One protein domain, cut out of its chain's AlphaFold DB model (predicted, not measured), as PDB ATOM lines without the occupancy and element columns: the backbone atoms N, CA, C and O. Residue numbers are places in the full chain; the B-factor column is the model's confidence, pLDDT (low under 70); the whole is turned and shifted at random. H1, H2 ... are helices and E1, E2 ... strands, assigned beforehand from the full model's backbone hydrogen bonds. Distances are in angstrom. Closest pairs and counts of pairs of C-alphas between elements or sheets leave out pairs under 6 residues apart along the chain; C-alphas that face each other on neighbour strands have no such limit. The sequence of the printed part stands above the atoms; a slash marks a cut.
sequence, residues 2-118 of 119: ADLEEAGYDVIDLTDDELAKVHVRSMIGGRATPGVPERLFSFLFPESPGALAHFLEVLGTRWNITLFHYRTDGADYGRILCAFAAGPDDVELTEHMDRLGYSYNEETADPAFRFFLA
ATOM      1  N   ALA A   2     288.252 267.329 347.446       84.19
ATOM      2  CA  ALA A   2     288.803 266.341 348.382       84.19
ATOM      3  C   ALA A   2     288.917 266.833 349.839       84.19
ATOM      4  O   ALA A   2     288.396 266.173 350.723       84.19
ATOM      5  N   ASP A   3     289.485 268.022 350.085       91.12
ATOM      6  CA  ASP A   3     289.628 268.549 351.456       91.12
ATOM      7  C   ASP A   3     288.278 268.786 352.172       91.12
ATOM      8  O   ASP A   3     288.172 268.612 353.384       91.12
ATOM      9  N   LEU A   4     287.230 269.185 351.437       91.56
ATOM     10  CA  LEU A   4     285.886 269.408 351.993       91.56
ATOM     11  C   LEU A   4     285.157 268.081 352.225       91.56
ATOM     12  O   LEU A   4     284.500 267.911 353.248       91.56
ATOM     13  N   GLU A   5     285.308 267.136 351.300       92.75
ATOM     14  CA  GLU A   5     284.734 265.794 351.412       92.75
ATOM     15  C   GLU A   5     285.403 264.996 352.544       92.75
ATOM     16  O   GLU A   5     284.718 264.318 353.308       92.75
ATOM     17  N   GLU A   6     286.721 265.130 352.720       94.00
ATOM     18  CA  GLU A   6     287.468 264.550 353.844       94.00
ATOM     19  C   GLU A   6     287.011 265.141 355.185       94.00
ATOM     20  O   GLU A   6     286.903 264.424 356.182       94.00
ATOM     21  N   ALA A   7     286.656 266.427 355.201       93.38
ATOM     22  CA  ALA A   7     286.029 267.076 356.348       93.38
ATOM     23  C   ALA A   7     284.537 266.712 356.536       93.38
ATOM     24  O   ALA A   7     283.918 267.177 357.494       93.38
ATOM     25  N   GLY A   8     283.964 265.868 355.667       94.44
ATOM     26  CA  GLY A   8     282.601 265.340 355.781       94.44
ATOM     27  C   GLY A   8     281.504 266.226 355.188       94.44
ATOM     28  O   GLY A   8     280.336 266.039 355.528       94.44
ATOM     29  N   TYR A   9     281.851 267.192 354.333       93.62
ATOM     30  CA  TYR A   9     280.871 268.024 353.634       93.62
ATOM     31  C   TYR A   9     280.467 267.405 352.294       93.62
ATOM     32  O   TYR A   9     281.322 267.005 351.506       93.62
ATOM     33  N   ASP A  10     279.164 267.408 352.007       93.50
ATOM     34  CA  ASP A  10     278.652 267.073 350.678       93.50
ATOM     35  C   ASP A  10     279.000 268.194 349.690       93.50
ATOM     36  O   ASP A  10     278.692 269.369 349.919       93.50
ATOM     37  N   VAL A  11     279.623 267.832 348.570       92.38
ATOM     38  CA  VAL A  11     280.028 268.775 347.525       92.38
ATOM     39  C   VAL A  11     279.391 268.373 346.200       92.38
ATOM     40  O   VAL A  11     279.388 267.206 345.819       92.38
ATOM     41  N   ILE A  12     278.857 269.359 345.480       91.25
ATOM     42  CA  ILE A  12     278.388 269.203 344.103       91.25
ATOM     43  C   ILE A  12     279.190 270.169 343.240       91.25
ATOM     44  O   ILE A  12     279.232 271.368 343.517       91.25
ATOM     45  N   ASP A  13     279.821 269.643 342.194       91.31
ATOM     46  CA  ASP A  13     280.544 270.457 341.227       91.31
ATOM     47  C   ASP A  13     279.560 271.144 340.264       91.31
ATOM     48  O   ASP A  13     278.860 270.490 339.492       91.31
ATOM     49  N   LEU A  14     279.509 272.476 340.320       92.81
ATOM     50  CA  LEU A  14     278.671 273.322 339.462       92.81
ATOM     51  C   LEU A  14     279.472 273.982 338.326       92.81
ATOM     52  O   LEU A  14     278.993 274.933 337.703       92.81
ATOM     53  N   THR A  15     280.690 273.501 338.044       91.50
ATOM     54  CA  THR A  15     281.600 274.086 337.041       91.50
ATOM     55  C   THR A  15     280.971 274.197 335.657       91.50
ATOM     56  O   THR A  15     281.271 275.158 334.956       91.50
ATOM     57  N   ASP A  16     280.061 273.297 335.278       94.94
ATOM     58  CA  ASP A  16     279.364 273.305 333.981       94.94
ATOM     59  C   ASP A  16     277.858 273.617 334.088       94.94
ATOM     60  O   ASP A  16     277.122 273.507 333.107       94.94
ATOM     61  N   ASP A  17     277.382 274.053 335.259       95.38
ATOM     62  CA  ASP A  17     275.971 274.394 335.464       95.38
ATOM     63  C   ASP A  17     275.678 275.845 335.039       95.38
ATOM     64  O   ASP A  17     275.916 276.815 335.764       95.38
ATOM     65  N   GLU A  18     275.138 276.006 333.831       94.94
ATOM     66  CA  GLU A  18     274.784 277.322 333.289       94.94
ATOM     67  C   GLU A  18     273.647 278.009 334.053       94.94
ATOM     68  O   GLU A  18     273.639 279.237 334.173       94.94
ATOM     69  N   LEU A  19     272.706 277.254 334.628       95.25
ATOM     70  CA  LEU A  19     271.638 277.835 335.440       95.25
ATOM     71  C   LEU A  19     272.227 278.474 336.706       95.25
ATOM     72  O   LEU A  19     271.857 279.600 337.064       95.25
ATOM     73  N   ALA A  20     273.183 277.794 337.342       92.94
ATOM     74  CA  ALA A  20     273.899 278.285 338.508       92.94
ATOM     75  C   ALA A  20     274.717 279.541 338.180       92.94
ATOM     76  O   ALA A  20     274.606 280.562 338.872       92.94
ATOM     77  N   LYS A  21     275.488 279.491 337.088       90.81
ATOM     78  CA  LYS A  21     276.344 280.596 336.633       90.81
ATOM     79  C   LYS A  21     275.561 281.828 336.203       90.81
ATOM     80  O   LYS A  21     275.971 282.944 336.514       90.81
ATOM     81  N   VAL A  22     274.477 281.662 335.452       90.94
ATOM     82  CA  VAL A  22     273.766 282.798 334.850       90.94
ATOM     83  C   VAL A  22     272.740 283.373 335.820       90.94
ATOM     84  O   VAL A  22     272.675 284.592 335.989       90.94
ATOM     85  N   HIS A  23     271.969 282.514 336.485       92.50
ATOM     86  CA  HIS A  23     270.798 282.936 337.248       92.50
ATOM     87  C   HIS A  23     271.003 282.802 338.755       92.50
ATOM     88  O   HIS A  23     270.987 283.811 339.464       92.50
ATOM     89  N   VAL A  24     271.232 281.581 339.255       91.75
ATOM     90  CA  VAL A  24     271.127 281.295 340.699       91.75
ATOM     91  C   VAL A  24     272.139 282.092 341.513       91.75
ATOM     92  O   VAL A  24     271.756 282.653 342.536       91.75
ATOM     93  N   ARG A  25     273.384 282.261 341.040       88.94
ATOM     94  CA  ARG A  25     274.407 283.045 341.762       88.94
ATOM     95  C   ARG A  25     273.982 284.478 342.105       88.94
ATOM     96  O   ARG A  25     274.503 285.052 343.050       88.94
ATOM     97  N   SER A  26     273.062 285.058 341.328       87.06
ATOM     98  CA  SER A  26     272.560 286.426 341.531       87.06
ATOM     99  C   SER A  26     271.251 286.467 342.324       87.06
ATOM    100  O   SER A  26     270.766 287.547 342.643       87.06
ATOM    101  N   MET A  27     270.653 285.304 342.585       88.75
ATOM    102  CA  MET A  27     269.380 285.143 343.287       88.75
ATOM    103  C   MET A  27     269.558 284.570 344.696       88.75
ATOM    104  O   MET A  27     268.603 284.586 345.471       88.75
ATOM    105  N   ILE A  28     270.748 284.052 345.023       85.81
ATOM    106  CA  ILE A  28     271.074 283.571 346.366       85.81
ATOM    107  C   ILE A  28     270.915 284.719 347.362       85.81
ATOM    108  O   ILE A  28     271.468 285.804 347.198       85.81
ATOM    109  N   GLY A  29     270.128 284.449 348.395       81.75
ATOM    110  CA  GLY A  29     269.636 285.429 349.346       81.75
ATOM    111  C   GLY A  29     268.151 285.193 349.588       81.75
ATOM    112  O   GLY A  29     267.609 284.130 349.277       81.75
ATOM    113  N   GLY A  30     267.482 286.184 350.155       79.81
ATOM    114  CA  GLY A  30     266.061 286.099 350.451       79.81
ATOM    115  C   GLY A  30     265.708 286.887 351.696       79.81
ATOM    116  O   GLY A  30     266.482 287.721 352.160       79.81
ATOM    117  N   ARG A  31     264.509 286.626 352.216       83.56
ATOM    118  CA  ARG A  31     264.027 287.313 353.408       83.56
ATOM    119  C   ARG A  31     264.580 286.702 354.683       83.56
ATOM    120  O   ARG A  31     264.665 285.479 354.790       83.56
ATOM    121  N   ALA A  32     264.834 287.567 355.653       78.69
ATOM    122  CA  ALA A  32     265.207 287.201 357.006       78.69
ATOM    123  C   ALA A  32     264.237 286.200 357.656       78.69
ATOM    124  O   ALA A  32     263.045 286.105 357.315       78.69
ATOM    125  N   THR A  33     264.754 285.473 358.647       79.19
ATOM    126  CA  THR A  33     263.934 284.601 359.494       79.19
ATOM    127  C   THR A  33     262.936 285.457 360.287       79.19
ATOM    128  O   THR A  33     263.348 286.437 360.909       79.19
ATOM    129  N   PRO A  34     261.629 285.121 360.302       82.50
ATOM    130  CA  PRO A  34     260.639 285.894 361.046       82.50
ATOM    131  C   PRO A  34     261.014 286.074 362.521       82.50
ATOM    132  O   PRO A  34     261.362 285.106 363.193       82.50
ATOM    133  N   GLY A  35     260.863 287.296 363.033       83.38
ATOM    134  CA  GLY A  35     261.033 287.596 364.458       83.38
ATOM    135  C   GLY A  35     262.478 287.805 364.915       83.38
ATOM    136  O   GLY A  35     262.692 288.023 366.107       83.38
ATOM    137  N   VAL A  36     263.453 287.776 364.004       86.69
ATOM    138  CA  VAL A  36     264.837 288.161 364.301       86.69
ATOM    139  C   VAL A  36     265.015 289.638 363.935       86.69
ATOM    140  O   VAL A  36     264.857 289.976 362.763       86.69
ATOM    141  N   PRO A  37     265.298 290.537 364.896       90.88
ATOM    142  CA  PRO A  37     265.680 291.901 364.559       90.88
ATOM    143  C   PRO A  37     267.064 291.882 363.909       90.88
ATOM    144  O   PRO A  37     267.971 291.203 364.392       90.88
ATOM    145  N   GLU A  38     267.215 292.619 362.814       93.31
ATOM    146  CA  GLU A  38     268.455 292.667 362.050       93.31
ATOM    147  C   GLU A  38     268.919 294.101 361.839       93.31
ATOM    148  O   GLU A  38     268.114 294.997 361.570       93.31
ATOM    149  N   ARG A  39     270.237 294.293 361.906       95.12
ATOM    150  CA  ARG A  39     270.910 295.522 361.482       95.12
ATOM    151  C   ARG A  39     271.825 295.215 360.310       95.12
ATOM    152  O   ARG A  39     272.589 294.251 360.369       95.12
ATOM    153  N   LEU A  40     271.718 296.011 359.251       95.44
ATOM    154  CA  LEU A  40     272.413 295.802 357.984       95.44
ATOM    155  C   LEU A  40     273.554 296.799 357.837       95.44
ATOM    156  O   LEU A  40     273.355 297.996 358.019       95.44
ATOM    157  N   PHE A  41     274.716 296.309 357.425       95.62
ATOM    158  CA  PHE A  41     275.897 297.125 357.196       95.62
ATOM    159  C   PHE A  41     276.505 296.818 355.830       95.62
ATOM    160  O   PHE A  41     276.646 295.652 355.444       95.62
ATOM    161  N   SER A  42     276.873 297.868 355.102       94.81
ATOM    162  CA  SER A  42     277.708 297.776 353.908       94.81
ATOM    163  C   SER A  42     279.153 298.103 354.281       94.81
ATOM    164  O   SER A  42     279.400 299.074 354.986       94.81
ATOM    165  N   PHE A  43     280.110 297.300 353.821       92.50
ATOM    166  CA  PHE A  43     281.542 297.481 354.060       92.50
ATOM    167  C   PHE A  43     282.290 297.613 352.740       92.50
ATOM    168  O   PHE A  43     281.997 296.918 351.760       92.50
ATOM    169  N   LEU A  44     283.300 298.475 352.753       88.25
ATOM    170  CA  LEU A  44     284.321 298.583 351.722       88.25
ATOM    171  C   LEU A  44     285.652 298.155 352.322       88.25
ATOM    172  O   LEU A  44     286.087 298.716 353.330       88.25
ATOM    173  N   PHE A  45     286.317 297.198 351.687       81.38
ATOM    174  CA  PHE A  45     287.651 296.791 352.106       81.38
ATOM    175  C   PHE A  45     288.572 296.605 350.890       81.38
ATOM    176  O   PHE A  45     288.096 296.291 349.793       81.38
ATOM    177  N   PRO A  46     289.878 296.871 351.056       78.31
ATOM    178  CA  PRO A  46     290.855 296.716 349.988       78.31
ATOM    179  C   PRO A  46     291.024 295.232 349.664       78.31
ATOM    180  O   PRO A  46     291.304 294.420 350.553       78.31
ATOM    181  N   GLU A  47     290.860 294.879 348.393       80.38
ATOM    182  CA  GLU A  47     290.912 293.478 347.996       80.38
ATOM    183  C   GLU A  47     292.354 292.963 348.061       80.38
ATOM    184  O   GLU A  47     293.261 293.482 347.407       80.38
ATOM    185  N   SER A  48     292.584 291.937 348.879       83.06
ATOM    186  CA  SER A  48     293.879 291.263 348.991       83.06
ATOM    187  C   SER A  48     293.698 289.801 349.417       83.06
ATOM    188  O   SER A  48     292.670 289.452 350.006       83.06
ATOM    189  N   PRO A  49     294.665 288.909 349.122       85.56
ATOM    190  CA  PRO A  49     294.578 287.511 349.530       85.56
ATOM    191  C   PRO A  49     294.352 287.375 351.041       85.56
ATOM    192  O   PRO A  49     295.134 287.884 351.840       85.56
ATOM    193  N   GLY A  50     293.279 286.686 351.429       84.75
ATOM    194  CA  GLY A  50     292.920 286.470 352.835       84.75
ATOM    195  C   GLY A  50     292.141 287.610 353.499       84.75
ATOM    196  O   GLY A  50     291.754 287.461 354.656       84.75
ATOM    197  N   ALA A  51     291.840 288.705 352.793       84.06
ATOM    198  CA  ALA A  51     291.137 289.854 353.367       84.06
ATOM    199  C   ALA A  51     289.760 289.497 353.952       84.06
ATOM    200  O   ALA A  51     289.422 289.962 355.036       84.06
ATOM    201  N   LEU A  52     288.998 288.619 353.288       86.25
ATOM    202  CA  LEU A  52     287.707 288.148 353.796       86.25
ATOM    203  C   LEU A  52     287.849 287.313 355.080       86.25
ATOM    204  O   LEU A  52     287.071 287.486 356.014       86.25
ATOM    205  N   ALA A  53     288.837 286.417 355.140       88.56
ATOM    206  CA  ALA A  53     289.082 285.611 356.336       88.56
ATOM    207  C   ALA A  53     289.469 286.510 357.516       88.56
ATOM    208  O   ALA A  53     288.876 286.409 358.586       88.56
ATOM    209  N   HIS A  54     290.376 287.460 357.279       86.56
ATOM    210  CA  HIS A  54     290.753 288.454 358.275       86.56
ATOM    211  C   HIS A  54     289.561 289.316 358.715       86.56
ATOM    212  O   HIS A  54     289.367 289.529 359.907       86.56
ATOM    213  N   PHE A  55     288.713 289.755 357.780       86.88
ATOM    214  CA  PHE A  55     287.487 290.485 358.102       86.88
ATOM    215  C   PHE A  55     286.602 289.691 359.073       86.88
ATOM    216  O   PHE A  55     286.174 290.239 360.085       86.88
ATOM    217  N   LEU A  56     286.373 288.400 358.809       89.69
ATOM    218  CA  LEU A  56     285.574 287.536 359.686       89.69
ATOM    219  C   LEU A  56     286.241 287.305 361.053       89.69
ATOM    220  O   LEU A  56     285.548 287.262 362.068       89.69
ATOM    221  N   GLU A  57     287.570 287.203 361.107       89.06
ATOM    222  CA  GLU A  57     288.321 287.094 362.365       89.06
ATOM    223  C   GLU A  57     288.181 288.350 363.233       89.06
ATOM    224  O   GLU A  57     287.910 288.246 364.430       89.06
ATOM    225  N   VAL A  58     288.340 289.537 362.635       86.44
ATOM    226  CA  VAL A  58     288.232 290.825 363.343       86.44
ATOM    227  C   VAL A  58     286.780 291.104 363.740       86.44
ATOM    228  O   VAL A  58     286.518 291.615 364.833       86.44
ATOM    229  N   LEU A  59     285.824 290.723 362.888       88.75
ATOM    230  CA  LEU A  59     284.399 290.786 363.195       88.75
ATOM    231  C   LEU A  59     284.056 289.954 364.439       88.75
ATOM    232  O   LEU A  59     283.272 290.401 365.280       88.75
ATOM    233  N   GLY A  60     284.706 288.800 364.595       89.12
ATOM    234  CA  GLY A  60     284.570 287.927 365.753       89.12
ATOM    235  C   GLY A  60     283.251 287.150 365.765       89.12
ATOM    236  O   GLY A  60     282.534 287.062 364.773       89.12
ATOM    237  N   THR A  61     282.928 286.552 366.911       91.62
ATOM    238  CA  THR A  61     281.818 285.584 367.049       91.62
ATOM    239  C   THR A  61     280.683 286.070 367.952       91.62
ATOM    240  O   THR A  61     279.823 285.289 368.352       91.62
ATOM    241  N   ARG A  62     280.682 287.359 368.310       93.06
ATOM    242  CA  ARG A  62     279.732 287.923 369.278       93.06
ATOM    243  C   ARG A  62     278.314 288.072 368.720       93.06
ATOM    244  O   ARG A  62     277.360 287.867 369.465       93.06
ATOM    245  N   TRP A  63     278.178 288.419 367.441       94.00
ATOM    246  CA  TRP A  63     276.886 288.602 366.779       94.00
ATOM    247  C   TRP A  63     276.673 287.543 365.708       94.00
ATOM    248  O   TRP A  63     277.570 287.255 364.916       94.00
ATOM    249  N   ASN A  64     275.462 286.994 365.657       92.94
ATOM    250  CA  ASN A  64     275.090 286.060 364.604       92.94
ATOM    251  C   ASN A  64     274.924 286.814 363.285       92.94
ATOM    252  O   ASN A  64     274.142 287.763 363.210       92.94
ATOM    253  N   ILE A  65     275.617 286.351 362.247       92.94
ATOM    254  CA  ILE A  65     275.422 286.816 360.876       92.94
ATOM    255  C   ILE A  65     274.159 286.154 360.323       92.94
ATOM    256  O   ILE A  65     274.055 284.928 360.311       92.94
ATOM    257  N   THR A  66     273.208 286.956 359.858       92.25
ATOM    258  CA  THR A  66     271.954 286.462 359.266       92.25
ATOM    259  C   THR A  66     271.897 286.646 357.754       92.25
ATOM    260  O   THR A  66     271.196 285.905 357.066       92.25
ATOM    261  N   LEU A  67     272.682 287.583 357.220       92.75
ATOM    262  CA  LEU A  67     272.892 287.782 355.791       92.75
ATOM    263  C   LEU A  67     274.365 288.073 355.553       92.75
ATOM    264  O   LEU A  67     274.946 288.906 356.241       92.75
ATOM    265  N   PHE A  68     274.947 287.433 354.543       92.44
ATOM    266  CA  PHE A  68     276.286 287.747 354.070       92.44
ATOM    267  C   PHE A  68     276.305 287.703 352.547       92.44
ATOM    268  O   PHE A  68     276.109 286.647 351.946       92.44
ATOM    269  N   HIS A  69     276.518 288.850 351.918       91.81
ATOM    270  CA  HIS A  69     276.599 288.961 350.472       91.81
ATOM    271  C   HIS A  69     277.887 289.682 350.099       91.81
ATOM    272  O   HIS A  69     278.097 290.842 350.445       91.81
ATOM    273  N   TYR A  70     278.757 288.962 349.400       89.31
ATOM    274  CA  TYR A  70     280.058 289.445 348.975       89.31
ATOM    275  C   TYR A  70     280.118 289.531 347.457       89.31
ATOM    276  O   TYR A  70     279.762 288.575 346.763       89.31
ATOM    277  N   ARG A  71     280.582 290.670 346.935       84.75
ATOM    278  CA  ARG A  71     280.775 290.851 345.499       84.75
ATOM    279  C   ARG A  71     282.035 291.656 345.206       84.75
ATOM    280  O   ARG A  71     282.274 292.711 345.794       84.75
ATOM    281  N   THR A  72     282.799 291.163 344.239       76.00
ATOM    282  CA  THR A  72     283.898 291.884 343.599       76.00
ATOM    283  C   THR A  72     283.395 292.472 342.287       76.00
ATOM    284  O   THR A  72     283.021 291.718 341.387       76.00
ATOM    285  N   ASP A  73     283.431 293.792 342.132       68.75
ATOM    286  CA  ASP A  73     283.048 294.444 340.869       68.75
ATOM    287  C   ASP A  73     284.250 294.645 339.920       68.75
ATOM    288  O   ASP A  73     284.225 295.498 339.039       68.75
ATOM    289  N   GLY A  74     285.329 293.873 340.102       66.31
ATOM    290  CA  GLY A  74     286.559 293.985 339.302       66.31
ATOM    291  C   GLY A  74     287.367 295.266 339.550       66.31
ATOM    292  O   GLY A  74     288.317 295.532 338.821       66.31
ATOM    293  N   ALA A  75     286.984 296.052 340.558       65.31
ATOM    294  CA  ALA A  75     287.747 297.176 341.089       65.31
ATOM    295  C   ALA A  75     288.687 296.711 342.216       65.31
ATOM    296  O   ALA A  75     288.518 295.617 342.751       65.31
ATOM    297  N   ASP A  76     289.605 297.578 342.646       67.69
ATOM    298  CA  ASP A  76     290.554 297.311 343.746       67.69
ATOM    299  C   ASP A  76     289.889 297.179 345.144       67.69
ATOM    300  O   ASP A  76     290.573 297.102 346.166       67.69
ATOM    301  N   TYR A  77     288.551 297.166 345.206       72.00
ATOM    302  CA  TYR A  77     287.761 297.118 346.435       72.00
ATOM    303  C   TYR A  77     286.642 296.078 346.343       72.00
ATOM    304  O   TYR A  77     285.824 296.104 345.416       72.00
ATOM    305  N   GLY A  78     286.577 295.210 347.352       81.62
ATOM    306  CA  GLY A  78     285.458 294.309 347.595       81.62
ATOM    307  C   GLY A  78     284.326 295.018 348.342       81.62
ATOM    308  O   GLY A  78     284.564 295.900 349.175       81.62
ATOM    309  N   ARG A  79     283.077 294.636 348.050       88.81
ATOM    310  CA  ARG A  79     281.893 295.092 348.793       88.81
ATOM    311  C   ARG A  79     281.283 293.922 349.546       88.81
ATOM    312  O   ARG A  79     280.916 292.915 348.937       88.81
ATOM    313  N   ILE A  80     281.143 294.076 350.860       91.62
ATOM    314  CA  ILE A  80     280.370 293.157 351.703       91.62
ATOM    315  C   ILE A  80     279.098 293.870 352.132       91.62
ATOM    316  O   ILE A  80     279.140 295.002 352.601       91.62
ATOM    317  N   LEU A  81     277.974 293.185 352.005       93.62
ATOM    318  CA  LEU A  81     276.733 293.522 352.675       93.62
ATOM    319  C   LEU A  81     276.478 292.439 353.725       93.62
ATOM    320  O   LEU A  81     276.368 291.264 353.373       93.62
ATOM    321  N   CYS A  82     276.421 292.816 354.998       94.38
ATOM    322  CA  CYS A  82     276.278 291.880 356.110       94.38
ATOM    323  C   CYS A  82     275.168 292.339 357.056       94.38
ATOM    324  O   CYS A  82     275.139 293.506 357.447       94.38
ATOM    325  N   ALA A  83     274.269 291.428 357.430       94.44
ATOM    326  CA  ALA A  83     273.272 291.668 358.469       94.44
ATOM    327  C   ALA A  83     273.604 290.876 359.732       94.44
ATOM    328  O   ALA A  83     274.042 289.725 359.657       94.44
ATOM    329  N   PHE A  84     273.357 291.498 360.880       94.50
ATOM    330  CA  PHE A  84     273.555 290.907 362.197       94.50
ATOM    331  C   PHE A  84     272.234 290.816 362.938       94.50
ATOM    332  O   PHE A  84     271.466 291.779 362.937       94.50
ATOM    333  N   ALA A  85     272.007 289.696 363.626       93.88
ATOM    334  CA  ALA A  85     270.897 289.553 364.560       93.88
ATOM    335  C   ALA A  85     271.126 290.462 365.777       93.88
ATOM    336  O   ALA A  85     271.811 290.082 366.729       93.88
ATOM    337  N   ALA A  86     270.580 291.674 365.728       94.44
ATOM    338  CA  ALA A  86     270.758 292.706 366.736       94.44
ATOM    339  C   ALA A  86     269.556 293.655 366.755       94.44
ATOM    340  O   ALA A  86     268.968 293.977 365.722       94.44
ATOM    341  N   GLY A  87     269.195 294.114 367.953       92.75
ATOM    342  CA  GLY A  87     268.169 295.137 368.126       92.75
ATOM    343  C   GLY A  87     268.665 296.528 367.706       92.75
ATOM    344  O   GLY A  87     269.874 296.757 367.664       92.75
ATOM    345  N   PRO A  88     267.750 297.480 367.448       89.69
ATOM    346  CA  PRO A  88     268.112 298.851 367.074       89.69
ATOM    347  C   PRO A  88     268.934 299.575 368.153       89.69
ATOM    348  O   PRO A  88     269.720 300.457 367.826       89.69
ATOM    349  N   ASP A  89     268.791 299.168 369.417       91.56
ATOM    350  CA  ASP A  89     269.464 299.780 370.568       91.56
ATOM    351  C   ASP A  89     270.792 299.089 370.941       91.56
ATOM    352  O   ASP A  89     271.367 299.379 371.990       91.56
ATOM    353  N   ASP A  90     271.292 298.157 370.118       94.56
ATOM    354  CA  ASP A  90     272.587 297.503 370.351       94.56
ATOM    355  C   ASP A  90     273.745 298.462 370.022       94.56
ATOM    356  O   ASP A  90     274.284 298.489 368.911       94.56
ATOM    357  N   VAL A  91     274.106 299.291 371.001       94.38
ATOM    358  CA  VAL A  91     275.199 300.267 370.885       94.38
ATOM    359  C   VAL A  91     276.553 299.571 370.735       94.38
ATOM    360  O   VAL A  91     277.411 300.054 369.998       94.38
ATOM    361  N   GLU A  92     276.739 298.413 371.372       95.19
ATOM    362  CA  GLU A  92     278.009 297.687 371.348       95.19
ATOM    363  C   GLU A  92     278.357 297.190 369.944       95.19
ATOM    364  O   GLU A  92     279.541 297.140 369.599       95.19
ATOM    365  N   LEU A  93     277.348 296.854 369.130       94.69
ATOM    366  CA  LEU A  93     277.542 296.509 367.722       94.69
ATOM    367  C   LEU A  93     278.110 297.690 366.936       94.69
ATOM    368  O   LEU A  93     279.094 297.524 366.220       94.69
ATOM    369  N   THR A  94     277.531 298.882 367.097       92.38
ATOM    370  CA  THR A  94     278.005 300.095 366.410       92.38
ATOM    371  C   THR A  94     279.435 300.428 366.828       92.38
ATOM    372  O   THR A  94     280.307 300.591 365.980       92.38
ATOM    373  N   GLU A  95     279.709 300.428 368.135       94.00
ATOM    374  CA  GLU A  95     281.060 300.675 368.645       94.00
ATOM    375  C   GLU A  95     282.062 299.617 368.168       94.00
ATOM    376  O   GLU A  95     283.251 299.896 368.019       94.00
ATOM    377  N   HIS A  96     281.613 298.377 367.961       93.50
ATOM    378  CA  HIS A  96     282.454 297.339 367.381       93.50
ATOM    379  C   HIS A  96     282.780 297.635 365.926       93.50
ATOM    380  O   HIS A  96     283.960 297.596 365.585       93.50
ATOM    381  N   MET A  97     281.787 298.011 365.115       92.50
ATOM    382  CA  MET A  97     282.004 298.427 363.724       92.50
ATOM    383  C   MET A  97     283.000 299.591 363.628       92.50
ATOM    384  O   MET A  97     283.918 299.539 362.809       92.50
ATOM    385  N   ASP A  98     282.899 300.577 364.524       91.56
ATOM    386  CA  ASP A  98     283.838 301.707 364.601       91.56
ATOM    387  C   ASP A  98     285.282 301.269 364.885       91.56
ATOM    388  O   ASP A  98     286.238 301.869 364.386       91.56
ATOM    389  N   ARG A  99     285.462 300.201 365.671       90.94
ATOM    390  CA  ARG A  99     286.783 299.647 366.004       90.94
ATOM    391  C   ARG A  99     287.355 298.724 364.930       90.94
ATOM    392  O   ARG A  99     288.564 298.506 364.946       90.94
ATOM    393  N   LEU A 100     286.536 298.196 364.013       87.00
ATOM    394  CA  LEU A 100     287.009 297.305 362.944       87.00
ATOM    395  C   LEU A 100     288.006 298.003 362.007       87.00
ATOM    396  O   LEU A 100     288.830 297.342 361.385       87.00
ATOM    397  N   GLY A 101     287.925 299.334 361.888       84.50
ATOM    398  CA  GLY A 101     288.811 300.119 361.026       84.50
ATOM    399  C   GLY A 101     288.495 300.012 359.529       84.50
ATOM    400  O   GLY A 101     289.252 300.534 358.711       84.50
ATOM    401  N   TYR A 102     287.379 299.375 359.163       87.62
ATOM    402  CA  TYR A 102     286.858 299.360 357.797       87.62
ATOM    403  C   TYR A 102     285.878 300.508 357.571       87.62
ATOM    404  O   TYR A 102     285.137 300.900 358.471       87.62
ATOM    405  N   SER A 103     285.836 301.032 356.345       90.38
ATOM    406  CA  SER A 103     284.768 301.947 355.951       90.38
ATOM    407  C   SER A 103     283.459 301.176 355.862       90.38
ATOM    408  O   SER A 103     283.364 300.209 355.102       90.38
ATOM    409  N   TYR A 104     282.458 301.620 356.615       93.88
ATOM    410  CA  TYR A 104     281.143 301.003 356.627       93.88
ATOM    411  C   TYR A 104     280.024 302.048 356.617       93.88
ATOM    412  O   TYR A 104     280.237 303.189 357.024       93.88
ATOM    413  N   ASN A 105     278.833 301.645 356.175       95.44
ATOM    414  CA  ASN A 105     277.591 302.383 356.397       95.44
ATOM    415  C   ASN A 105     276.542 301.447 356.994       95.44
ATOM    416  O   ASN A 105     276.465 300.279 356.615       95.44
ATOM    417  N   GLU A 106     275.714 301.962 357.899       96.12
ATOM    418  CA  GLU A 106     274.508 301.253 358.316       96.12
ATOM    419  C   GLU A 106     273.388 301.491 357.293       96.12
ATOM    420  O   GLU A 106     272.955 302.617 357.066       96.12
ATOM    421  N   GLU A 107     272.903 300.404 356.705       96.12
ATOM    422  CA  GLU A 107     271.897 300.372 355.639       96.12
ATOM    423  C   GLU A 107     270.551 299.819 356.154       96.12
ATOM    424  O   GLU A 107     269.640 299.536 355.379       96.12
ATOM    425  N   THR A 108     270.391 299.647 357.473       94.62
ATOM    426  CA  THR A 108     269.195 299.053 358.110       94.62
ATOM    427  C   THR A 108     267.887 299.734 357.682       94.62
ATOM    428  O   THR A 108     266.837 299.096 357.575       94.62
ATOM    429  N   ALA A 109     267.930 301.045 357.429       94.12
ATOM    430  CA  ALA A 109     266.770 301.830 357.018       94.12
ATOM    431  C   ALA A 109     266.553 301.883 355.494       94.12
ATOM    432  O   ALA A 109     265.557 302.474 355.063       94.12
ATOM    433  N   ASP A 110     267.439 301.286 354.690       95.62
ATOM    434  CA  ASP A 110     267.373 301.357 353.233       95.62
ATOM    435  C   ASP A 110     266.045 300.772 352.697       95.62
ATOM    436  O   ASP A 110     265.649 299.657 353.064       95.62
ATOM    437  N   PRO A 111     265.317 301.496 351.825       93.38
ATOM    438  CA  PRO A 111     264.045 301.019 351.296       93.38
ATOM    439  C   PRO A 111     264.149 299.711 350.506       93.38
ATOM    440  O   PRO A 111     263.225 298.898 350.576       93.38
ATOM    441  N   ALA A 112     265.238 299.488 349.761       92.12
ATOM    442  CA  ALA A 112     265.407 298.268 348.980       92.12
ATOM    443  C   ALA A 112     265.647 297.068 349.901       92.12
ATOM    444  O   ALA A 112     264.987 296.037 349.732       92.12
ATOM    445  N   PHE A 113     266.489 297.222 350.930       91.00
ATOM    446  CA  PHE A 113     266.628 296.206 351.975       91.00
ATOM    447  C   PHE A 113     265.271 295.871 352.597       91.00
ATOM    448  O   PHE A 113     264.863 294.708 352.608       91.00
ATOM    449  N   ARG A 114     264.522 296.888 353.037       89.12
ATOM    450  CA  ARG A 114     263.235 296.684 353.715       89.12
ATOM    451  C   ARG A 114     262.173 296.021 352.842       89.12
ATOM    452  O   ARG A 114     261.323 295.299 353.356       89.12
ATOM    453  N   PHE A 115     262.195 296.278 351.538       89.38
ATOM    454  CA  PHE A 115     261.192 295.752 350.616       89.38
ATOM    455  C   PHE A 115     261.477 294.305 350.187       89.38
ATOM    456  O   PHE A 115     260.549 293.496 350.068       89.38
ATOM    457  N   PHE A 116     262.750 293.975 349.948       87.56
ATOM    458  CA  PHE A 116     263.136 292.695 349.354       87.56
ATOM    459  C   PHE A 116     263.691 291.681 350.358       87.56
ATOM    460  O   PHE A 116     263.468 290.483 350.165       87.56
ATOM    461  N   LEU A 117     264.378 292.135 351.409       87.56
ATOM    462  CA  LEU A 117     265.188 291.282 352.288       87.56
ATOM    463  C   LEU A 117     264.728 291.317 353.753       87.56
ATOM    464  O   LEU A 117     264.734 290.282 354.415       87.56
ATOM    465  N   ALA A 118     264.260 292.459 354.258       81.56
ATOM    466  CA  ALA A 118     263.667 292.503 355.591       81.56
ATOM    467  C   ALA A 118     262.313 291.772 355.609       81.56
ATOM    468  O   ALA A 118     261.598 291.700 354.597       81.56
TER     469      ALA A 118
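What this domain is: This is residues 2 to 118 of the 119 residues of a protein of Actinomyces naeslundii (UniProt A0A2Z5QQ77). Picture a twisted sheet of four strands with helix H4 over one face and H3 grazing it, while a long thin arm sticks out from this body with residues 3 to 10, 12 to 19 and 21 to 27, bearing the short helices H1 and H2. A last short helix, H5, lies off the sheet. The printed part has 117 residues, with five named helices and four named strands in the order H1 H2 E1 H3 E2 E3 H4 E4 H5; the sheet runs E2 E3 E1 E4, all antiparallel, and the class is mixed, helices and strands. The whole is only just compact, close to loose, with a radius of gyration of the C-alphas of 16.1 A and spans of 45 by 33 by 32 A.

Where its parts are: Find C-alpha 2 at (288.803, 266.341, 348.382), where H1, residues 2 to 6, begins. Next comes H2, residues 18 to 22. E1, residues 38 to 46, runs 25.8 A from C-alpha 38 at (268.455, 292.667, 362.050). H3, residues 51 to 59, covers 12.0 A. E2, residues 65 to 72, runs 19.9 A, and E3, residues 77 to 85, 25.9 A. H4, residues 91 to 100, measures 14.5 A. E4 is residues 103 to 106, and H5, residues 111 to 116, ends at C-alpha 116 at (263.136, 292.695, 349.354).

How they stand to each other: Start in the sheet with the hairpin E2 and E3, at 171 degrees, where N 69 and O 81 are 2.8 A apart, within hydrogen-bond range. Between E3 and E1 look at N 41 and O 82, 2.8 A; between E1 and the edge strand E4, at N 42 and O 105, 2.9 A. H4 is over E1 at a height over the sheet of 9.8 A and runs along the strands, at 7 degrees to E1 on the local plane. H3 only grazes the sheet, with residues 51 to 55. H3 and H4 are close but not clearly touching, the closest C-alphas being those of Val 58 and Leu 100, 6.6 A apart. E1, H3, E2 and E3, H4, E4 are split strand-helix-strand units, two strands running the same way with another between them, each with a right-handed crossover. H1, H2 and H5 are not on the sheet, and H1 and H2 are apart. In all five helices every O i to N i+4 pair is within hydrogen-bond range.

The domain as a whole: The C-alphas of Asp 16 and Asp 89, the two farthest apart, are 46.2 A from each other. The printed part has no cut. The links H1 to H2 and H2 to E1 are long. Look for low confidence at residues 73 to 76, with pLDDT under 70.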